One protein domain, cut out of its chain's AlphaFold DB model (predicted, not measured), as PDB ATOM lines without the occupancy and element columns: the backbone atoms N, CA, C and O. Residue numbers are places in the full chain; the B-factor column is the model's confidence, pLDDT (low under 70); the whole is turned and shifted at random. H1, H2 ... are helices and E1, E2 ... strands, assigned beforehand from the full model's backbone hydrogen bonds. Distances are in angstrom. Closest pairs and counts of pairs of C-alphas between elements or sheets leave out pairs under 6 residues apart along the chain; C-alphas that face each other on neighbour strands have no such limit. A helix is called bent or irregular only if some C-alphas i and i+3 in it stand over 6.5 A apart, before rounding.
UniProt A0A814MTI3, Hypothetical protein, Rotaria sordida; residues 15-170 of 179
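AT A GLANCE: This is residues 15 to 170 of the 179 residues of the protein "Hypothetical protein" of Rotaria sordida (UniProt A0A814MTI3). A twisted wall of four parallel strands, E2, E1, E3 and E4, has H1 over one face and H2 with H3 over the other; beside it lies a smaller part, the parallel pair E5 and E6 with H5 packed on it and H4 leading into it from E4. H6 comes after E6 and folds back toward H1. The printed part has 156 residues, with six named helices and six named strands in strict alternation from E1 to H6, a mixed class of helices and strands. It is compact, with a radius of gyration of the C-alphas of 15.4 A and spans of 40 by 32 by 31 A.

HOW THE PARTS SIT: E1, residues 15 to 19, is the parallel neighbour of E2, residues 44 to 49, with N 17 and O 46 2.8 A apart. Its other parallel neighbour is E3, residues 84 to 87, with N 18 and O 86 at 2.8 A. E3 pairs in parallel with E4, residues 107 to 109, N 108 and O 85 at 2.9 A. H1, residues 24 to 35, is over E2 and E1 at a height over the sheet of 8.8 A. H2, residues 61 to 81, is on the opposite face, over E1, at 8.2 A. H3, residues 95 to 100, is on the same face as H2; the two touch, the closest C-alphas being Ala 68 and Leu 95, 4.7 A, at a steep tilt of 38 degrees. These are three layers, helices on both faces of a sheet. H4, residues 110 to 121, comes closest to E5, residues 125 to 129, at the C-alphas of Ala 118 and Phe 125, 6.3 A. E5 and E6, residues 151 to 156, are parallel, with N 127 and O 153 at 3.0 A. H5, residues 134 to 144, comes closest to E6 at the C-alphas of Glu 135 and Ile 154, 5.8 A. E1, H1, E2, then E3, H3, E4, then E5, H5, E6 are strand-helix-strand units, a helix between two parallel neighbour strands; E2, H2, E3 is a split one, with E1 between its strands; each crossover is right-handed. H6, residues 161 to 168, only just touches H1, with 3 pairs of C-alphas within 8 A, made by residues 25 to 29 of H1 alone; the closest are Met 26 and Glu 165, 7.5 A. In H3, H5 and H6 every O i to N i+4 pair is within hydrogen-bond range; H1 has 7 of 8, H2 11 of 17 and H4 6 of 8.

IN THESE COORDINATES: E1 begins at C-alpha 15, (-70.453, -24.604, 23.664). H2 is 29.4 A long, with a kink of 57 degrees near residue 74, and irregular: C-alphas 77 and 80 are 7.3 A apart. H1 and H4 are each 16.5 A long, E2 16.7 A. H6 ends at C-alpha 168, (-82.870, -42.713, 35.780).

THE WHOLE: The C-alphas of Pro 77 and His 123 are the farthest apart, 41.7 A. The printed part has no cut, and its one long link is E2 to H2, 11 residues. Residues 36 to 42 stand free. Mean pLDDT of the printed part is 92.2; residues 38 to 41 and 165 to 170 are under 70.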
ATOM      1  N   ILE A  15     -69.293 -24.956  22.843       95.00
ATOM      2  CA  ILE A  15     -70.453 -24.604  23.664       95.00
ATOM      3  C   ILE A  15     -70.161 -24.988  25.109       95.00
ATOM      4  O   ILE A  15     -69.707 -26.100  25.374       95.00
ATOM      5  N   LEU A  16     -70.454 -24.090  26.048       97.69
ATOM      6  CA  LEU A  16     -70.406 -24.404  27.471       97.69
ATOM      7  C   LEU A  16     -71.807 -24.746  27.986       97.69
ATOM      8  O   LEU A  16     -72.686 -23.882  28.046       97.69
ATOM      9  N   LEU A  17     -72.006 -25.999  28.393       97.56
ATOM     10  CA  LEU A  17     -73.177 -26.427  29.152       97.56
ATOM     11  C   LEU A  17     -72.988 -26.049  30.622       97.56
ATOM     12  O   LEU A  17     -72.120 -26.582  31.308       97.56
ATOM     13  N   ILE A  18     -73.828 -25.156  31.124       98.56
ATOM     14  CA  ILE A  18     -73.741 -24.612  32.475       98.56
ATOM     15  C   ILE A  18     -74.836 -25.243  33.322       98.56
ATOM     16  O   ILE A  18     -76.002 -24.883  33.187       98.56
ATOM     17  N   ASN A  19     -74.471 -26.138  34.236       98.31
ATOM     18  CA  ASN A  19     -75.337 -26.496  35.350       98.31
ATOM     19  C   ASN A  19     -75.180 -25.440  36.465       98.31
ATOM     20  O   ASN A  19     -74.104 -25.359  37.067       98.31
ATOM     21  N   PRO A  20     -76.214 -24.627  36.759       98.00
ATOM     22  CA  PRO A  20     -76.107 -23.585  37.773       98.00
ATOM     23  C   PRO A  20     -76.188 -24.109  39.218       98.00
ATOM     24  O   PRO A  20     -75.977 -23.335  40.146       98.00
ATOM     25  N   ASN A  21     -76.468 -25.395  39.448       97.25
ATOM     26  CA  ASN A  21     -76.375 -25.993  40.783       97.25
ATOM     27  C   ASN A  21     -75.023 -26.691  41.005       97.25
ATOM     28  O   ASN A  21     -74.247 -26.905  40.070       97.25
ATOM     29  N   SER A  22     -74.730 -27.026  42.262       97.19
ATOM     30  CA  SER A  22     -73.447 -27.625  42.656       97.19
ATOM     31  C   SER A  22     -73.378 -29.150  42.510       97.19
ATOM     32  O   SER A  22     -72.374 -29.763  42.879       97.19
ATOM     33  N   SER A  23     -74.414 -29.785  41.951       96.38
ATOM     34  CA  SER A  23     -74.467 -31.234  41.762       96.38
ATOM     35  C   SER A  23     -73.748 -31.677  40.484       96.38
ATOM     36  O   SER A  23     -74.211 -31.462  39.361       96.38
ATOM     37  N   SER A  24     -72.622 -32.375  40.641       94.50
ATOM     38  CA  SER A  24     -71.879 -32.955  39.515       94.50
ATOM     39  C   SER A  24     -72.601 -34.137  38.858       94.50
ATOM     40  O   SER A  24     -72.396 -34.390  37.664       94.50
ATOM     41  N   SER A  25     -73.464 -34.851  39.595       93.19
ATOM     42  CA  SER A  25     -74.320 -35.897  39.024       93.19
ATOM     43  C   SER A  25     -75.333 -35.301  38.052       93.19
ATOM     44  O   SER A  25     -75.472 -35.828  36.944       93.19
ATOM     45  N   MET A  26     -75.925 -34.148  38.384       92.62
ATOM     46  CA  MET A  26     -76.866 -33.455  37.495       92.62
ATOM     47  C   MET A  26     -76.165 -32.974  36.226       92.62
ATOM     48  O   MET A  26     -76.679 -33.175  35.125       92.62
ATOM     49  N   THR A  27     -74.950 -32.432  36.354       95.06
ATOM     50  CA  THR A  27     -74.125 -32.048  35.197       95.06
ATOM     51  C   THR A  27     -73.836 -33.249  34.297       95.06
ATOM     52  O   THR A  27     -74.006 -33.179  33.081       95.06
ATOM     53  N   SER A  28     -73.460 -34.380  34.896       92.62
ATOM     54  CA  SER A  28     -73.160 -35.611  34.158       92.62
ATOM     55  C   SER A  28     -74.394 -36.152  33.431       92.62
ATOM     56  O   SER A  28     -74.293 -36.614  32.296       92.62
ATOM     57  N   THR A  29     -75.568 -36.086  34.062       90.38
ATOM     58  CA  THR A  29     -76.847 -36.492  33.463       90.38
ATOM     59  C   THR A  29     -77.218 -35.591  32.289       90.38
ATOM     60  O   THR A  29     -77.576 -36.096  31.223       90.38
ATOM     61  N   ALA A  30     -77.058 -34.274  32.438       91.12
ATOM     62  CA  ALA A  30     -77.288 -33.323  31.357       91.12
ATOM     63  C   ALA A  30     -76.342 -33.572  30.169       91.12
ATOM     64  O   ALA A  30     -76.796 -33.621  29.028       91.12
ATOM     65  N   MET A  31     -75.056 -33.842  30.420       91.19
ATOM     66  CA  MET A  31     -74.112 -34.210  29.359       91.19
ATOM     67  C   MET A  31     -74.483 -35.520  28.661       91.19
ATOM     68  O   MET A  31     -74.440 -35.590  27.434       91.19
ATOM     69  N   LYS A  32     -74.902 -36.557  29.402       89.31
ATOM     70  CA  LYS A  32     -75.349 -37.830  28.806       89.31
ATOM     71  C   LYS A  32     -76.523 -37.648  27.846       89.31
ATOM     72  O   LYS A  32     -76.557 -38.323  26.822       89.31
ATOM     73  N   ALA A  33     -77.445 -36.732  28.147       87.00
ATOM     74  CA  ALA A  33     -78.561 -36.414  27.259       87.00
ATOM     75  C   ALA A  33     -78.104 -35.800  25.920       87.00
ATOM     76  O   ALA A  33     -78.800 -35.943  24.918       87.00
ATOM     77  N   LEU A  34     -76.929 -35.158  25.883       85.50
ATOM     78  CA  LEU A  34     -76.369 -34.550  24.673       85.50
ATOM     79  C   LEU A  34     -75.526 -35.520  23.839       85.50
ATOM     80  O   LEU A  34     -75.533 -35.418  22.616       85.50
ATOM     81  N   ILE A  35     -74.832 -36.474  24.472       80.19
ATOM     82  CA  ILE A  35     -73.906 -37.407  23.797       80.19
ATOM     83  C   ILE A  35     -74.588 -38.207  22.670       80.19
ATOM     84  O   ILE A  35     -73.931 -38.586  21.705       80.19
ATOM     85  N   GLY A  36     -75.897 -38.457  22.769       71.25
ATOM     86  CA  GLY A  36     -76.664 -39.197  21.759       71.25
ATOM     87  C   GLY A  36     -77.127 -38.385  20.542       71.25
ATOM     88  O   GLY A  36     -77.792 -38.951  19.678       71.25
ATOM     89  N   LEU A  37     -76.842 -37.082  20.470       79.94
ATOM     90  CA  LEU A  37     -77.327 -36.213  19.393       79.94
ATOM     91  C   LEU A  37     -76.400 -36.260  18.166       79.94
ATOM     92  O   LEU A  37     -75.182 -36.175  18.299       79.94
ATOM     93  N   GLU A  38     -76.979 -36.314  16.960       62.81
ATOM     94  CA  GLU A  38     -76.252 -36.464  15.679       62.81
ATOM     95  C   GLU A  38     -75.153 -35.405  15.451       62.81
ATOM     96  O   GLU A  38     -74.120 -35.698  14.855       62.81
ATOM     97  N   ASN A  39     -75.339 -34.187  15.975       66.69
ATOM     98  CA  ASN A  39     -74.388 -33.071  15.855       66.69
ATOM     99  C   ASN A  39     -73.524 -32.853  17.105       66.69
ATOM    100  O   ASN A  39     -72.820 -31.847  17.210       66.69
ATOM    101  N   PHE A  40     -73.569 -33.763  18.078       67.62
ATOM    102  CA  PHE A  40     -72.688 -33.671  19.238       67.62
ATOM    103  C   PHE A  40     -71.222 -33.836  18.822       67.62
ATOM    104  O   PHE A  40     -70.355 -33.148  19.338       67.62
ATOM    105  N   SER A  41     -70.944 -34.695  17.836       63.34
ATOM    106  CA  SER A  41     -69.579 -34.988  17.379       63.34
ATOM    107  C   SER A  41     -68.947 -33.885  16.523       63.34
ATOM    108  O   SER A  41     -67.726 -33.840  16.403       63.34
ATOM    109  N   SER A  42     -69.756 -33.014  15.912       74.88
ATOM    110  CA  SER A  42     -69.282 -31.885  15.096       74.88
ATOM    111  C   SER A  42     -69.018 -30.617  15.914       74.88
ATOM    112  O   SER A  42     -68.349 -29.708  15.427       74.88
ATOM    113  N   ASN A  43     -69.488 -30.576  17.163       82.75
ATOM    114  CA  ASN A  43     -69.292 -29.476  18.103       82.75
ATOM    115  C   ASN A  43     -68.433 -29.938  19.287       82.75
ATOM    116  O   ASN A  43     -68.281 -31.129  19.542       82.75
ATOM    117  N   GLN A  44     -67.815 -29.009  20.005       89.56
ATOM    118  CA  GLN A  44     -67.208 -29.283  21.304       89.56
ATOM    119  C   GLN A  44     -68.182 -28.785  22.366       89.56
ATOM    120  O   GLN A  44     -68.482 -27.595  22.406       89.56
ATOM    121  N   VAL A  45     -68.677 -29.678  23.220       92.06
ATOM    122  CA  VAL A  45     -69.516 -29.296  24.359       92.06
ATOM    123  C   VAL A  45     -68.748 -29.586  25.637       92.06
ATOM    124  O   VAL A  45     -68.569 -30.749  26.001       92.06
ATOM    125  N   ASP A  46     -68.306 -28.529  26.309       95.19
ATOM    126  CA  ASP A  46     -67.697 -28.634  27.631       95.19
ATOM    127  C   ASP A  46     -68.764 -28.393  28.707       95.19
ATOM    128  O   ASP A  46     -69.828 -27.822  28.447       95.19
ATOM    129  N   GLN A  47     -68.490 -28.832  29.933       96.31
ATOM    130  CA  GLN A  47     -69.424 -28.734  31.052       96.31
ATOM    131  C   GLN A  47     -68.895 -27.815  32.157       96.31
ATOM    132  O   GLN A  47     -67.719 -27.855  32.518       96.31
ATOM    133  N   PHE A  48     -69.796 -27.052  32.762       98.25
ATOM    134  CA  PHE A  48     -69.573 -26.275  33.972       98.25
ATOM    135  C   PHE A  48     -70.561 -26.726  35.050       98.25
ATOM    136  O   PHE A  48     -71.752 -26.878  34.790       98.25
ATOM    137  N   THR A  49     -70.061 -26.923  36.270       98.44
ATOM    138  CA  THR A  49     -70.878 -27.145  37.473       98.44
ATOM    139  C   THR A  49     -70.606 -26.001  38.432       98.44
ATOM    140  O   THR A  49     -69.444 -25.631  38.616       98.44
ATOM    141  N   ALA A  50     -71.649 -25.443  39.043       97.88
ATOM    142  CA  ALA A  50     -71.466 -24.385  40.020       97.88
ATOM    143  C   ALA A  50     -70.636 -24.865  41.224       97.88
ATOM    144  O   ALA A  50     -70.622 -26.048  41.571       97.88
ATOM    145  N   SER A  51     -69.928 -23.941  41.873       95.62
ATOM    146  CA  SER A  51     -69.169 -24.260  43.084       95.62
ATOM    147  C   SER A  51     -70.106 -24.639  44.235       95.62
ATOM    148  O   SER A  51     -71.297 -24.342  44.203       95.62
ATOM    149  N   SER A  52     -69.564 -25.221  45.306       93.75
ATOM    150  CA  SER A  52     -70.331 -25.601  46.505       93.75
ATOM    151  C   SER A  52     -70.996 -24.431  47.249       93.75
ATOM    152  O   SER A  52     -71.756 -24.663  48.185       93.75
ATOM    153  N   VAL A  53     -70.725 -23.182  46.849       93.94
ATOM    154  CA  VAL A  53     -71.446 -21.991  47.327       93.94
ATOM    155  C   VAL A  53     -72.867 -21.941  46.751       93.94
ATOM    156  O   VAL A  53     -73.776 -21.427  47.401       93.94
ATOM    157  N   ALA A  54     -73.071 -22.479  45.546       96.56
ATOM    158  CA  ALA A  54     -74.390 -22.634  44.952       96.56
ATOM    159  C   ALA A  54     -75.158 -23.781  45.633       96.56
ATOM    160  O   ALA A  54     -74.552 -24.773  46.062       96.56
ATOM    161  N   PRO A  55     -76.497 -23.700  45.697       95.94
ATOM    162  CA  PRO A  55     -77.299 -24.793  46.225       95.94
ATOM    163  C   PRO A  55     -77.104 -26.065  45.384       95.94
ATOM    164  O   PRO A  55     -76.866 -25.997  44.176       95.94
ATOM    165  N   SER A  56     -77.208 -27.232  46.023       94.12
ATOM    166  CA  SER A  56     -77.111 -28.530  45.338       94.12
ATOM    167  C   SER A  56     -78.285 -28.776  44.393       94.12
ATOM    168  O   SER A  56     -78.142 -29.476  43.399       94.12
ATOM    169  N   GLU A  57     -79.431 -28.164  44.687       92.19
ATOM    170  CA  GLU A  57     -80.636 -28.184  43.869       92.19
ATOM    171  C   GLU A  57     -81.270 -26.796  43.843       92.19
ATOM    172  O   GLU A  57     -81.248 -26.057  44.828       92.19
ATOM    173  N   ILE A  58     -81.892 -26.460  42.719       93.62
ATOM    174  CA  ILE A  58     -82.667 -25.233  42.573       93.62
ATOM    175  C   ILE A  58     -84.135 -25.614  42.736       93.62
ATOM    176  O   ILE A  58     -84.647 -26.462  42.009       93.62
ATOM    177  N   THR A  59     -84.800 -25.025  43.726       91.38
ATOM    178  CA  THR A  59     -86.165 -25.401  44.141       91.38
ATOM    179  C   THR A  59     -87.086 -24.199  44.339       91.38
ATOM    180  O   THR A  59     -88.258 -24.352  44.671       91.38
ATOM    181  N   SER A  60     -86.560 -22.990  44.161       92.12
ATOM    182  CA  SER A  60     -87.264 -21.728  44.346       92.12
ATOM    183  C   SER A  60     -86.553 -20.588  43.621       92.12
ATOM    184  O   SER A  60     -85.355 -20.673  43.337       92.12
ATOM    185  N   PHE A  61     -87.252 -19.467  43.452       94.00
ATOM    186  CA  PHE A  61     -86.659 -18.229  42.946       94.00
ATOM    187  C   PHE A  61     -85.440 -17.765  43.764       94.00
ATOM    188  O   PHE A  61     -84.425 -17.355  43.212       94.00
ATOM    189  N   THR A  62     -85.480 -17.889  45.094       95.62
ATOM    190  CA  THR A  62     -84.335 -17.527  45.945       95.62
ATOM    191  C   THR A  62     -83.104 -18.367  45.609       95.62
ATOM    192  O   THR A  62     -82.008 -17.830  45.473       95.62
ATOM    193  N   THR A  63     -83.279 -19.681  45.444       95.75
ATOM    194  CA  THR A  63     -82.167 -20.566  45.073       95.75
ATOM    195  C   THR A  63     -81.650 -20.300  43.661       95.75
ATOM    196  O   THR A  63     -80.451 -20.442  43.469       95.75
ATOM    197  N   GLU A  64     -82.498 -19.855  42.722       96.38
ATOM    198  CA  GLU A  64     -82.082 -19.416  41.375       96.38
ATOM    199  C   GLU A  64     -81.195 -18.167  41.411       96.38
ATOM    200  O   GLU A  64     -80.209 -18.059  40.683       96.38
ATOM    201  N   VAL A  65     -81.532 -17.198  42.265       97.81
ATOM    202  CA  VAL A  65     -80.731 -15.975  42.413       97.81
ATOM    203  C   VAL A  65     -79.381 -16.294  43.058       97.81
ATOM    204  O   VAL A  65     -78.347 -15.807  42.601       97.81
ATOM    205  N   ILE A  66     -79.369 -17.145  44.092       97.94
ATOM    206  CA  ILE A  66     -78.131 -17.567  44.766       97.94
ATOM    207  C   ILE A  66     -77.229 -18.354  43.809       97.94
ATOM    208  O   ILE A  66     -76.032 -18.068  43.744       97.94
ATOM    209  N   SER A  67     -77.774 -19.313  43.054       98.25
ATOM    210  CA  SER A  67     -77.000 -20.060  42.055       98.25
ATOM    211  C   SER A  67     -76.428 -19.130  40.989       98.25
ATOM    212  O   SER A  67     -75.232 -19.186  40.717       98.25
ATOM    213  N   ALA A  68     -77.234 -18.221  40.432       98.56
ATOM    214  CA  ALA A  68     -76.775 -17.282  39.412       98.56
ATOM    215  C   ALA A  68     -75.607 -16.409  39.908       98.56
ATOM    216  O   ALA A  68     -74.578 -16.308  39.233       98.56
ATOM    217  N   ALA A  69     -75.721 -15.855  41.120       97.81
ATOM    218  CA  ALA A  69     -74.661 -15.067  41.748       97.81
ATOM    219  C   ALA A  69     -73.384 -15.888  42.012       97.81
ATOM    220  O   ALA A  69     -72.276 -15.393  41.806       97.81
ATOM    221  N   ALA A  70     -73.518 -17.150  42.428       97.25
ATOM    222  CA  ALA A  70     -72.376 -18.040  42.651       97.25
ATOM    223  C   ALA A  70     -71.678 -18.458  41.341       97.25
ATOM    224  O   ALA A  70     -70.462 -18.679  41.319       97.25
ATOM    225  N   CYS A  71     -72.427 -18.566  40.241       98.44
ATOM    226  CA  CYS A  71     -71.897 -18.946  38.934       98.44
ATOM    227  C   CYS A  71     -71.161 -17.801  38.235       98.44
ATOM    228  O   CYS A  71     -70.067 -18.021  37.713       98.44
ATOM    229  N   ILE A  72     -71.743 -16.596  38.210       98.12
ATOM    230  CA  ILE A  72     -71.313 -15.530  37.291       98.12
ATOM    231  C   ILE A  72     -69.832 -15.159  37.447       98.12
ATOM    232  O   ILE A  72     -69.127 -15.020  36.450       98.12
ATOM    233  N   HIS A  73     -69.320 -15.102  38.682       94.44
ATOM    234  CA  HIS A  73     -67.924 -14.743  38.947       94.44
ATOM    235  C   HIS A  73     -66.927 -15.725  38.315       94.44
ATOM    236  O   HIS A  73     -65.869 -15.318  37.842       94.44
ATOM    237  N   ASN A  74     -67.286 -17.011  38.268       97.00
ATOM    238  CA  ASN A  74     -66.453 -18.063  37.688       97.00
ATOM    239  C   ASN A  74     -66.651 -18.204  36.173       97.00
ATOM    240  O   ASN A  74     -65.791 -18.765  35.501       97.00
ATOM    241  N   LEU A  75     -67.770 -17.710  35.635       98.38
ATOM    242  CA  LEU A  75     -68.098 -17.800  34.213       98.38
ATOM    243  C   LEU A  75     -67.522 -16.639  33.399       98.38
ATOM    244  O   LEU A  75     -67.072 -16.879  32.282       98.38
ATOM    245  N   ILE A  76     -67.469 -15.419  33.948       98.19
ATOM    246  CA  ILE A  76     -66.926 -14.237  33.247       98.19
ATOM    247  C   ILE A  76     -65.528 -14.498  32.643       98.19
ATOM    248  O   ILE A  76     -65.345 -14.241  31.454       98.19
ATOM    249  N   PRO A  77     -64.548 -15.071  33.375       98.12
ATOM    250  CA  PRO A  77     -63.220 -15.352  32.814       98.12
ATOM    251  C   PRO A  77     -63.209 -16.411  31.699       98.12
ATOM    252  O   PRO A  77     -62.213 -16.561  30.992       98.12
ATOM    253  N   LEU A  78     -64.291 -17.180  31.564       97.56
ATOM    254  CA  LEU A  78     -64.424 -18.256  30.587       97.56
ATOM    255  C   LEU A  78     -65.124 -17.803  29.302       97.56
ATOM    256  O   LEU A  78     -65.049 -18.523  28.310       97.56
ATOM    257  N   LEU A  79     -65.776 -16.633  29.285       97.75
ATOM    258  CA  LEU A  79     -66.647 -16.222  28.176       97.75
ATOM    259  C   LEU A  79     -65.928 -16.190  26.823       97.75
ATOM    260  O   LEU A  79     -66.491 -16.577  25.801       97.75
ATOM    261  N   GLU A  80     -64.656 -15.789  26.800       97.50
ATOM    262  CA  GLU A  80     -63.877 -15.729  25.559       97.50
ATOM    263  C   GLU A  80     -63.469 -17.100  25.002       97.50
ATOM    264  O   GLU A  80     -63.090 -17.201  23.840       97.50
ATOM    265  N   GLN A  81     -63.590 -18.168  25.791       97.12
ATOM    266  CA  GLN A  81     -63.139 -19.512  25.417       97.12
ATOM    267  C   GLN A  81     -64.188 -20.317  24.634       97.12
ATOM    268  O   GLN A  81     -63.848 -21.338  24.033       97.12
ATOM    269  N   TYR A  82     -65.441 -19.860  24.644       97.62
ATOM    270  CA  TYR A  82     -66.587 -20.535  24.035       97.62
ATOM    271  C   TYR A  82     -67.254 -19.645  22.992       97.62
ATOM    272  O   TYR A  82     -67.093 -18.431  23.025       97.62
ATOM    273  N   ASP A  83     -68.018 -20.248  22.091       96.88
ATOM    274  CA  ASP A  83     -68.815 -19.582  21.058       96.88
ATOM    275  C   ASP A  83     -70.286 -19.424  21.473       96.88
ATOM    276  O   ASP A  83     -71.019 -18.656  20.855       96.88
ATOM    277  N   GLY A  84     -70.726 -20.127  22.523       97.19
ATOM    278  CA  GLY A  84     -72.079 -20.027  23.066       97.19
ATOM    279  C   GLY A  84     -72.258 -20.763  24.395       97.19
ATOM    280  O   GLY A  84     -71.416 -21.563  24.810       97.19
ATOM    281  N   PHE A  85     -73.376 -20.489  25.066       98.25
ATOM    282  CA  PHE A  85     -73.640 -20.924  26.438       98.25
ATOM    283  C   PHE A  85     -75.055 -21.483  26.573       98.25
ATOM    284  O   PHE A  85     -76.022 -20.852  26.146       98.25
ATOM    285  N   LEU A  86     -75.181 -22.648  27.210       97.56
ATOM    286  CA  LEU A  86     -76.461 -23.299  27.478       97.56
ATOM    287  C   LEU A  86     -76.670 -23.449  28.987       97.56
ATOM    288  O   LEU A  86     -76.009 -24.264  29.625       97.56
ATOM    289  N   VAL A  87     -77.598 -22.689  29.568       98.50
ATOM    290  CA  VAL A  87     -77.937 -22.773  30.996       98.50
ATOM    291  C   VAL A  87     -78.926 -23.918  31.225       98.50
ATOM    292  O   VAL A  87     -80.090 -23.862  30.824       98.50
ATOM    293  N   ALA A  88     -78.455 -24.965  31.896       97.31
ATOM    294  CA  ALA A  88     -79.146 -26.227  32.135       97.31
ATOM    295  C   ALA A  88     -79.995 -26.208  33.418       97.31
ATOM    296  O   ALA A  88     -79.835 -27.037  34.309       97.31
ATOM    297  N   CYS A  89     -80.921 -25.255  33.506       96.38
ATOM    298  CA  CYS A  89     -81.976 -25.238  34.515       96.38
ATOM    299  C   CYS A  89     -83.322 -25.015  33.825       96.38
ATOM    300  O   CYS A  89     -83.443 -24.127  32.979       96.38
ATOM    301  N   PHE A  90     -84.327 -25.837  34.143       96.19
ATOM    302  CA  PHE A  90     -85.656 -25.704  33.547       96.19
ATOM    303  C   PHE A  90     -86.454 -24.603  34.260       96.19
ATOM    304  O   PHE A  90     -87.424 -24.867  34.963       96.19
ATOM    305  N   SER A  91     -86.002 -23.364  34.092       95.94
ATOM    306  CA  SER A  91     -86.673 -22.148  34.538       95.94
ATOM    307  C   SER A  91     -86.226 -20.939  33.706       95.94
ATOM    308  O   SER A  91     -85.309 -21.039  32.885       95.94
ATOM    309  N   GLU A  92     -86.862 -19.784  33.909       96.12
ATOM    310  CA  GLU A  92     -86.373 -18.481  33.432       96.12
ATOM    311  C   GLU A  92     -85.192 -18.022  34.310       96.12
ATOM    312  O   GLU A  92     -85.277 -17.058  35.067       96.12
ATOM    313  N   HIS A  93     -84.108 -18.801  34.289       98.06
ATOM    314  CA  HIS A  93     -83.030 -18.682  35.264       98.06
ATOM    315  C   HIS A  93     -82.263 -17.348  35.098       98.06
ATOM    316  O   HIS A  93     -81.745 -17.096  34.006       98.06
ATOM    317  N   PRO A  94     -82.065 -16.539  36.166       98.19
ATOM    318  CA  PRO A  94     -81.455 -15.201  36.073       98.19
ATOM    319  C   PRO A  94     -80.070 -15.175  35.419       98.19
ATOM    320  O   PRO A  94     -79.696 -14.207  34.765       98.19
ATOM    321  N   LEU A  95     -79.315 -16.267  35.568       98.62
ATOM    322  CA  LEU A  95     -77.991 -16.430  34.963       98.62
ATOM    323  C   LEU A  95     -77.978 -16.215  33.440       98.62
ATOM    324  O   LEU A  95     -76.955 -15.787  32.919       98.62
ATOM    325  N   VAL A  96     -79.079 -16.494  32.731       98.50
ATOM    326  CA  VAL A  96     -79.166 -16.267  31.277       98.50
ATOM    327  C   VAL A  96     -78.984 -14.784  30.960       98.50
ATOM    328  O   VAL A  96     -78.085 -14.430  30.200       98.50
ATOM    329  N   GLU A  97     -79.773 -13.917  31.593       98.19
ATOM    330  CA  GLU A  97     -79.683 -12.467  31.388       98.19
ATOM    331  C   GLU A  97     -78.349 -11.914  31.899       98.19
ATOM    332  O   GLU A  97     -77.695 -11.141  31.205       98.19
ATOM    333  N   MET A  98     -77.864 -12.401  33.047       98.56
ATOM    334  CA  MET A  98     -76.560 -11.988  33.578       98.56
ATOM    335  C   MET A  98     -75.407 -12.304  32.617       98.56
ATOM    336  O   MET A  98     -74.470 -11.520  32.505       98.56
ATOM    337  N   LEU A  99     -75.441 -13.443  31.921       98.69
ATOM    338  CA  LEU A  99     -74.425 -13.768  30.920       98.69
ATOM    339  C   LEU A  99     -74.567 -12.885  29.674       98.69
ATOM    340  O   LEU A  99     -73.551 -12.410  29.175       98.69
ATOM    341  N   ARG A 100     -75.798 -12.611  29.214       98.44
ATOM    342  CA  ARG A 100     -76.071 -11.712  28.073       98.44
ATOM    343  C   ARG A 100     -75.564 -10.286  28.312       98.44
ATOM    344  O   ARG A 100     -75.145  -9.630  27.368       98.44
ATOM    345  N   GLU A 101     -75.525  -9.817  29.559       98.38
ATOM    346  CA  GLU A 101     -74.898  -8.529  29.907       98.38
ATOM    347  C   GLU A 101     -73.376  -8.503  29.671       98.38
ATOM    348  O   GLU A 101     -72.796  -7.431  29.500       98.38
ATOM    349  N   HIS A 102     -72.715  -9.666  29.679       98.31
ATOM    350  CA  HIS A 102     -71.254  -9.785  29.649       98.31
ATOM    351  C   HIS A 102     -70.703 -10.347  28.330       98.31
ATOM    352  O   HIS A 102     -69.485 -10.389  28.156       98.31
ATOM    353  N   THR A 103     -71.552 -10.804  27.404       98.12
ATOM    354  CA  THR A 103     -71.116 -11.320  26.101       98.12
ATOM    355  C   THR A 103     -72.172 -11.127  25.016       98.12
ATOM    356  O   THR A 103     -73.358 -11.325  25.255       98.12
ATOM    357  N   ASP A 104     -71.722 -10.830  23.795       97.69
ATOM    358  CA  ASP A 104     -72.572 -10.803  22.593       97.69
ATOM    359  C   ASP A 104     -72.804 -12.208  21.997       97.69
ATOM    360  O   ASP A 104     -73.510 -12.374  20.998       97.69
ATOM    361  N   LYS A 105     -72.177 -13.239  22.577       98.12
ATOM    362  CA  LYS A 105     -72.310 -14.632  22.139       98.12
ATOM    363  C   LYS A 105     -73.674 -15.200  22.552       98.12
ATOM    364  O   LYS A 105     -74.209 -14.807  23.588       98.12
ATOM    365  N   PRO A 106     -74.245 -16.162  21.804       98.00
ATOM    366  CA  PRO A 106     -75.530 -16.755  22.153       98.00
ATOM    367  C   PRO A 106     -75.528 -17.379  23.554       98.00
ATOM    368  O   PRO A 106     -74.749 -18.287  23.846       98.00
ATOM    369  N   VAL A 107     -76.454 -16.928  24.397       98.44
ATOM    370  CA  VAL A 107     -76.760 -17.525  25.701       98.44
ATOM    371  C   VAL A 107     -78.207 -17.973  25.673       98.44
ATOM    372  O   VAL A 107     -79.095 -17.154  25.417       98.44
ATOM    373  N   VAL A 108     -78.441 -19.256  25.936       97.62
ATOM    374  CA  VAL A 108     -79.780 -19.843  25.908       97.62
ATOM    375  C   VAL A 108     -80.045 -20.660  27.171       97.62
ATOM    376  O   VAL A 108     -79.189 -21.418  27.618       97.62
ATOM    377  N   GLY A 109     -81.230 -20.533  27.761       97.94
ATOM    378  CA  GLY A 109     -81.727 -21.427  28.810       97.94
ATOM    379  C   GLY A 109     -82.471 -22.637  28.236       97.94
ATOM    380  O   GLY A 109     -83.206 -22.523  27.255       97.94
ATOM    381  N   ILE A 110     -82.355 -23.813  28.863       97.00
ATOM    382  CA  ILE A 110     -83.058 -25.011  28.361       97.00
ATOM    383  C   ILE A 110     -84.588 -24.868  28.402       97.00
ATOM    384  O   ILE A 110     -85.266 -25.466  27.566       97.00
ATOM    385  N   MET A 111     -85.142 -24.068  29.324       97.12
ATOM    386  CA  MET A 111     -86.584 -23.810  29.374       97.12
ATOM    387  C   MET A 111     -87.046 -23.039  28.136       97.12
ATOM    388  O   MET A 111     -87.913 -23.524  27.415       97.12
ATOM    389  N   GLU A 112     -86.457 -21.872  27.855       94.56
ATOM    390  CA  GLU A 112     -86.838 -21.054  26.694       94.56
ATOM    391  C   GLU A 112     -86.653 -21.826  25.382       94.56
ATOM    392  O   GLU A 112     -87.569 -21.854  24.560       94.56
ATOM    393  N   ALA A 113     -85.539 -22.555  25.231       95.88
ATOM    394  CA  ALA A 113     -85.282 -23.386  24.059       95.88
ATOM    395  C   ALA A 113     -86.370 -24.451  23.867       95.88
ATOM    396  O   ALA A 113     -86.917 -24.597  22.773       95.88
ATOM    397  N   SER A 114     -86.722 -25.163  24.941       96.56
ATOM    398  CA  SER A 114     -87.735 -26.222  24.904       96.56
ATOM    399  C   SER A 114     -89.120 -25.671  24.576       96.56
ATOM    400  O   SER A 114     -89.832 -26.240  23.749       96.56
ATOM    401  N   LEU A 115     -89.504 -24.554  25.200       96.44
ATOM    402  CA  LEU A 115     -90.812 -23.937  24.997       96.44
ATOM    403  C   LEU A 115     -90.960 -23.405  23.572       96.44
ATOM    404  O   LEU A 115     -91.952 -23.713  22.914       96.44
ATOM    405  N   VAL A 116     -89.961 -22.672  23.070       94.62
ATOM    406  CA  VAL A 116     -89.950 -22.179  21.687       94.62
ATOM    407  C   VAL A 116     -90.003 -23.348  20.711       94.62
ATOM    408  O   VAL A 116     -90.846 -23.345  19.816       94.62
ATOM    409  N   HIS A 117     -89.188 -24.387  20.909       95.50
ATOM    410  CA  HIS A 117     -89.201 -25.564  20.041       95.50
ATOM    411  C   HIS A 117     -90.569 -26.263  20.023       95.50
ATOM    412  O   HIS A 117     -91.091 -26.584  18.956       95.50
ATOM    413  N   ALA A 118     -91.213 -26.414  21.184       96.50
ATOM    414  CA  ALA A 118     -92.531 -27.033  21.289       96.50
ATOM    415  C   ALA A 118     -93.614 -26.285  20.484       96.50
ATOM    416  O   ALA A 118     -94.559 -26.913  20.000       96.50
ATOM    417  N   THR A 119     -93.471 -24.969  20.269       94.69
ATOM    418  CA  THR A 119     -94.417 -24.200  19.436       94.69
ATOM    419  C   THR A 119     -94.405 -24.596  17.959       94.69
ATOM    420  O   THR A 119     -95.407 -24.360  17.276       94.69
ATOM    421  N   PHE A 120     -93.324 -25.213  17.475       95.75
ATOM    422  CA  PHE A 120     -93.219 -25.723  16.107       95.75
ATOM    423  C   PHE A 120     -93.800 -27.133  15.955       95.75
ATOM    424  O   PHE A 120     -94.198 -27.510  14.856       95.75
ATOM    425  N   LEU A 121     -93.870 -27.907  17.042       95.56
ATOM    426  CA  LEU A 121     -94.281 -29.314  17.002       95.56
ATOM    427  C   LEU A 121     -95.797 -29.516  17.098       95.56
ATOM    428  O   LEU A 121     -96.309 -30.561  16.700       95.56
ATOM    429  N   GLY A 122     -96.541 -28.542  17.623       92.12
ATOM    430  CA  GLY A 122     -97.983 -28.684  17.785       92.12
ATOM    431  C   GLY A 122     -98.696 -27.405  18.196       92.12
ATOM    432  O   GLY A 122     -98.087 -26.389  18.531       92.12
ATOM    433  N   HIS A 123    -100.030 -27.449  18.189       93.94
ATOM    434  CA  HIS A 123    -100.846 -26.276  18.509       93.94
ATOM    435  C   HIS A 123    -100.704 -25.835  19.975       93.94
ATOM    436  O   HIS A 123    -100.714 -24.640  20.247       93.94
ATOM    437  N   ARG A 124    -100.532 -26.767  20.919       97.00
ATOM    438  CA  ARG A 124    -100.325 -26.484  22.349       97.00
ATOM    439  C   ARG A 124     -99.298 -27.451  22.937       97.00
ATOM    440  O   ARG A 124     -99.164 -28.562  22.434       97.00
ATOM    441  N   PHE A 125     -98.627 -27.050  24.012       97.31
ATOM    442  CA  PHE A 125     -97.666 -27.875  24.755       97.31
ATOM    443  C   PHE A 125     -98.038 -27.956  26.239       97.31
ATOM    444  O   PHE A 125     -98.663 -27.043  26.770       97.31
ATOM    445  N   GLY A 126     -97.651 -29.024  26.930       97.06
ATOM    446  CA  GLY A 126     -97.763 -29.136  28.388       97.06
ATOM    447  C   GLY A 126     -96.385 -29.244  29.031       97.06
ATOM    448  O   GLY A 126     -95.443 -29.682  28.375       97.06
ATOM    449  N   ILE A 127     -96.270 -28.863  30.303       97.31
ATOM    450  CA  ILE A 127     -95.031 -29.028  31.074       97.31
ATOM    451  C   ILE A 127     -95.260 -30.037  32.196       97.31
ATOM    452  O   ILE A 127     -96.162 -29.868  33.019       97.31
ATOM    453  N   LEU A 128     -94.411 -31.061  32.241       96.12
ATOM    454  CA  LEU A 128     -94.287 -31.971  33.372       96.12
ATOM    455  C   LEU A 128     -93.037 -31.580  34.168       96.12
ATOM    456  O   LEU A 128     -91.946 -31.539  33.608       96.12
ATOM    457  N   THR A 129     -93.203 -31.272  35.451       93.81
ATOM    458  CA  THR A 129     -92.121 -30.819  36.338       93.81
ATOM    459  C   THR A 129     -92.003 -31.704  37.583       93.81
ATOM    460  O   THR A 129     -92.785 -32.633  37.777       93.81
ATOM    461  N   THR A 130     -91.001 -31.435  38.416       89.94
ATOM    462  CA  THR A 130     -90.673 -32.175  39.640       89.94
ATOM    463  C   THR A 130     -91.639 -31.850  40.773       89.94
ATOM    464  O   THR A 130     -92.621 -32.560  40.993       89.94
ATOM    465  N   ASN A 131     -91.388 -30.751  41.478       89.31
ATOM    466  CA  ASN A 131     -92.105 -30.368  42.690       89.31
ATOM    467  C   ASN A 131     -93.276 -29.427  42.377       89.31
ATOM    468  O   ASN A 131     -93.249 -28.674  41.402       89.31
ATOM    469  N   LYS A 132     -94.315 -29.449  43.217       89.94
ATOM    470  CA  LYS A 132     -95.553 -28.679  43.006       89.94
ATOM    471  C   LYS A 132     -95.330 -27.168  43.060       89.94
ATOM    472  O   LYS A 132     -96.023 -26.414  42.384       89.94
ATOM    473  N   GLU A 133     -94.334 -26.736  43.818       90.19
ATOM    474  CA  GLU A 133     -93.892 -25.351  43.954       90.19
ATOM    475  C   GLU A 133     -93.435 -24.748  42.616       90.19
ATOM    476  O   GLU A 133     -93.506 -23.533  42.439       90.19
ATOM    477  N   TRP A 134     -93.032 -25.582  41.648       93.19
ATOM    478  CA  TRP A 134     -92.650 -25.128  40.311       93.19
ATOM    479  C   TRP A 134     -93.834 -24.770  39.417       93.19
ATOM    480  O   TRP A 134     -93.656 -23.970  38.504       93.19
ATOM    481  N   GLU A 135     -95.034 -25.311  39.655       95.56
ATOM    482  CA  GLU A 135     -96.210 -25.002  38.828       95.56
ATOM    483  C   GLU A 135     -96.470 -23.485  38.711       95.56
ATOM    484  O   GLU A 135     -96.532 -22.987  37.583       95.56
ATOM    485  N   PRO A 136     -96.568 -22.707  39.813       95.38
ATOM    486  CA  PRO A 136     -96.778 -21.264  39.716       95.38
ATOM    487  C   PRO A 136     -95.574 -20.504  39.138       95.38
ATOM    488  O   PRO A 136     -95.772 -19.515  38.433       95.38
ATOM    489  N   LEU A 137     -94.339 -20.947  39.407       95.12
ATOM    490  CA  LEU A 137     -93.130 -20.294  38.888       95.12
ATOM    491  C   LEU A 137     -93.041 -20.438  37.365       95.12
ATOM    492  O   LEU A 137     -92.876 -19.448  36.656       95.12
ATOM    493  N   LEU A 138     -93.258 -21.649  36.853       96.62
ATOM    494  CA  LEU A 138     -93.266 -21.923  35.420       96.62
ATOM    495  C   LEU A 138     -94.442 -21.235  34.720       96.62
ATOM    496  O   LEU A 138     -94.273 -20.730  33.613       96.62
ATOM    497  N   ALA A 139     -95.616 -21.146  35.359       96.44
ATOM    498  CA  ALA A 139     -96.746 -20.395  34.808       96.44
ATOM    499  C   ALA A 139     -96.403 -18.911  34.618       96.44
ATOM    500  O   ALA A 139     -96.724 -18.334  33.578       96.44
ATOM    501  N   LYS A 140     -95.709 -18.308  35.593       95.88
ATOM    502  CA  LYS A 140     -95.232 -16.924  35.497       95.88
ATOM    503  C   LYS A 140     -94.246 -16.753  34.338       95.88
ATOM    504  O   LYS A 140     -94.422 -15.845  33.531       95.88
ATOM    505  N   SER A 141     -93.269 -17.646  34.213       95.44
ATOM    506  CA  SER A 141     -92.267 -17.566  33.145       95.44
ATOM    507  C   SER A 141     -92.846 -17.782  31.746       95.44
ATOM    508  O   SER A 141     -92.494 -17.072  30.811       95.44
ATOM    509  N   ILE A 142     -93.797 -18.704  31.581       96.25
ATOM    510  CA  ILE A 142     -94.522 -18.876  30.310       96.25
ATOM    511  C   ILE A 142     -95.270 -17.596  29.924       96.25
ATOM    512  O   ILE A 142     -95.296 -17.233  28.747       96.25
ATOM    513  N   HIS A 143     -95.880 -16.922  30.901       96.38
ATOM    514  CA  HIS A 143     -96.566 -15.657  30.665       96.38
ATOM    515  C   HIS A 143     -95.591 -14.545  30.257       96.38
ATOM    516  O   HIS A 143     -95.865 -13.831  29.296       96.38
ATOM    517  N   HIS A 144     -94.432 -14.432  30.914       95.06
ATOM    518  CA  HIS A 144     -93.385 -13.483  30.511       95.06
ATOM    519  C   HIS A 144     -92.890 -13.727  29.079       95.06
ATOM    520  O   HIS A 144     -92.675 -12.778  28.331       95.06
ATOM    521  N   LEU A 145     -92.780 -14.994  28.675       94.00
ATOM    522  CA  LEU A 145     -92.414 -15.387  27.311       94.00
ATOM    523  C   LEU A 145     -93.566 -15.236  26.298       94.00
ATOM    524  O   LEU A 145     -93.396 -15.588  25.132       94.00
ATOM    525  N   ALA A 146     -94.735 -14.734  26.714       96.00
ATOM    526  CA  ALA A 146     -95.944 -14.597  25.896       96.00
ATOM    527  C   ALA A 146     -96.420 -15.918  25.251       96.00
ATOM    528  O   ALA A 146     -97.005 -15.934  24.164       96.00
ATOM    529  N   LEU A 147     -96.188 -17.046  25.931       96.31
ATOM    530  CA  LEU A 147     -96.546 -18.392  25.469       96.31
ATOM    531  C   LEU A 147     -97.749 -18.995  26.212       96.31
ATOM    532  O   LEU A 147     -98.093 -20.154  25.976       96.31
ATOM    533  N   ASP A 148     -98.419 -18.240  27.087       95.44
ATOM    534  CA  ASP A 148     -99.535 -18.729  27.917       95.44
ATOM    535  C   ASP A 148    -100.673 -19.337  27.083       95.44
ATOM    536  O   ASP A 148    -101.119 -20.450  27.361       95.44
ATOM    537  N   HIS A 149    -101.051 -18.688  25.981       95.81
ATOM    538  CA  HIS A 149    -102.061 -19.174  25.043       95.81
ATOM    539  C   HIS A 149    -101.704 -20.513  24.365       95.81
ATOM    540  O   HIS A 149    -102.589 -21.231  23.893       95.81
ATOM    541  N   ARG A 150    -100.416 -20.881  24.323       96.38
ATOM    542  CA  ARG A 150     -99.929 -22.169  23.797       96.38
ATOM    543  C   ARG A 150     -99.797 -23.229  24.890       96.38
ATOM    544  O   ARG A 150     -99.668 -24.406  24.564       96.38
ATOM    545  N   CYS A 151     -99.873 -22.861  26.167       96.94
ATOM    546  CA  CYS A 151     -99.743 -23.802  27.270       96.94
ATOM    547  C   CYS A 151    -101.067 -24.552  27.538       96.94
ATOM    548  O   CYS A 151    -102.133 -23.982  27.774       96.94
ATOM    549  N   GLY A 152    -101.004 -25.879  27.471       96.06
ATOM    550  CA  GLY A 152    -102.042 -26.843  27.839       96.06
ATOM    551  C   GLY A 152    -102.254 -26.962  29.347       96.06
ATOM    552  O   GLY A 152    -103.358 -27.267  29.793       96.06
ATOM    553  N   GLY A 153    -101.194 -26.714  30.113       96.50
ATOM    554  CA  GLY A 153    -101.143 -26.858  31.559       96.50
ATOM    555  C   GLY A 153     -99.748 -27.259  32.035       96.50
ATOM    556  O   GLY A 153     -98.904 -27.707  31.254       96.50
ATOM    557  N   ILE A 154     -99.532 -27.107  33.339       97.62
ATOM    558  CA  ILE A 154     -98.301 -27.472  34.041       97.62
ATOM    559  C   ILE A 154     -98.691 -28.451  35.143       97.62
ATOM    560  O   ILE A 154     -99.682 -28.220  35.845       97.62
ATOM    561  N   LYS A 155     -97.957 -29.558  35.263       97.62
ATOM    562  CA  LYS A 155     -98.187 -30.559  36.304       97.62
ATOM    563  C   LYS A 155     -96.890 -31.027  36.928       97.62
ATOM    564  O   LYS A 155     -95.948 -31.368  36.222       97.62
ATOM    565  N   ALA A 156     -96.866 -31.072  38.250       94.88
ATOM    566  CA  ALA A 156     -95.790 -31.679  39.010       94.88
ATOM    567  C   ALA A 156     -96.014 -33.184  39.209       94.88
ATOM    568  O   ALA A 156     -97.132 -33.635  39.472       94.88
ATOM    569  N   THR A 157     -94.935 -33.959  39.133       92.88
ATOM    570  CA  THR A 157     -94.921 -35.381  39.506       92.88
ATOM    571  C   THR A 157     -94.876 -35.576  41.022       92.88
ATOM    572  O   THR A 157     -95.259 -36.636  41.510       92.88
ATOM    573  N   ASN A 158     -94.467 -34.544  41.768       87.38
ATOM    574  CA  ASN A 158     -94.103 -34.584  43.188       87.38
ATOM    575  C   ASN A 158     -92.886 -35.483  43.472       87.38
ATOM    576  O   ASN A 158     -92.759 -36.034  44.563       87.38
ATOM    577  N   ILE A 159     -91.999 -35.634  42.483       85.62
ATOM    578  CA  ILE A 159     -90.716 -36.331  42.608       85.62
ATOM    579  C   ILE A 159     -89.620 -35.269  42.615       85.62
ATOM    580  O   ILE A 159     -89.570 -34.445  41.701       85.62
ATOM    581  N   SER A 160     -88.737 -35.288  43.616       80.62
ATOM    582  CA  SER A 160     -87.649 -34.310  43.699       80.62
ATOM    583  C   SER A 160     -86.593 -34.526  42.602       80.62
ATOM    584  O   SER A 160     -86.437 -35.650  42.111       80.62
ATOM    585  N   PRO A 161     -85.826 -33.482  42.232       79.06
ATOM    586  CA  PRO A 161     -84.705 -33.615  41.304       79.06
ATOM    587  C   PRO A 161     -83.721 -34.729  41.687       79.06
ATOM    588  O   PRO A 161     -83.431 -35.578  40.849       79.06
ATOM    589  N   ALA A 162     -83.284 -34.806  42.950       77.00
ATOM    590  CA  ALA A 162     -82.411 -35.896  43.400       77.00
ATOM    591  C   ALA A 162     -83.044 -37.287  43.234       77.00
ATOM    592  O   ALA A 162     -82.366 -38.234  42.843       77.00
ATOM    593  N   SER A 163     -84.349 -37.436  43.490       77.44
ATOM    594  CA  SER A 163     -85.030 -38.721  43.290       77.44
ATOM    595  C   SER A 163     -85.096 -39.134  41.815       77.44
ATOM    596  O   SER A 163     -85.017 -40.327  41.528       77.44
ATOM    597  N   LEU A 164     -85.183 -38.184  40.876       75.62
ATOM    598  CA  LEU A 164     -85.129 -38.492  39.442       75.62
ATOM    599  C   LEU A 164     -83.778 -39.087  39.026       75.62
ATOM    600  O   LEU A 164     -83.749 -39.982  38.181       75.62
ATOM    601  N   GLU A 165     -82.675 -38.638  39.628       68.56
ATOM    602  CA  GLU A 165     -81.347 -39.188  39.334       68.56
ATOM    603  C   GLU A 165     -81.233 -40.659  39.737       68.56
ATOM    604  O   GLU A 165     -80.629 -41.449  39.013       68.56
ATOM    605  N   CYS A 166     -81.843 -41.037  40.865       63.03
ATOM    606  CA  CYS A 166     -81.878 -42.424  41.319       63.03
ATOM    607  C   CYS A 166     -82.698 -43.308  40.370       63.03
ATOM    608  O   CYS A 166     -82.259 -44.397  40.023       63.03
ATOM    609  N   VAL A 167     -83.863 -42.832  39.915       59.84
ATOM    610  CA  VAL A 167     -84.750 -43.610  39.032       59.84
ATOM    611  C   VAL A 167     -84.159 -43.753  37.626       59.84
ATOM    612  O   VAL A 167     -84.280 -44.811  37.015       59.84
ATOM    613  N   GLY A 168     -83.481 -42.720  37.115       55.22
ATOM    614  CA  GLY A 168     -82.870 -42.713  35.780       55.22
ATOM    615  C   GLY A 168     -81.772 -43.761  35.564       55.22
ATOM    616  O   GLY A 168     -81.465 -44.082  34.418       55.22
ATOM    617  N   GLN A 169     -81.198 -44.322  36.634       51.81
ATOM    618  CA  GLN A 169     -80.217 -45.410  36.541       51.81
ATOM    619  C   GLN A 169     -80.854 -46.780  36.251       51.81
ATOM    620  O   GLN A 169     -80.166 -47.656  35.732       51.81
ATOM    621  N   ASP A 170     -82.159 -46.940  36.501       42.97
ATOM    622  CA  ASP A 170     -82.893 -48.197  36.300       42.97
ATOM    623  C   ASP A 170     -83.672 -48.247  34.970       42.97
ATOM    624  O   ASP A 170     -84.183 -49.299  34.573       42.97
TER     625      ASP A 170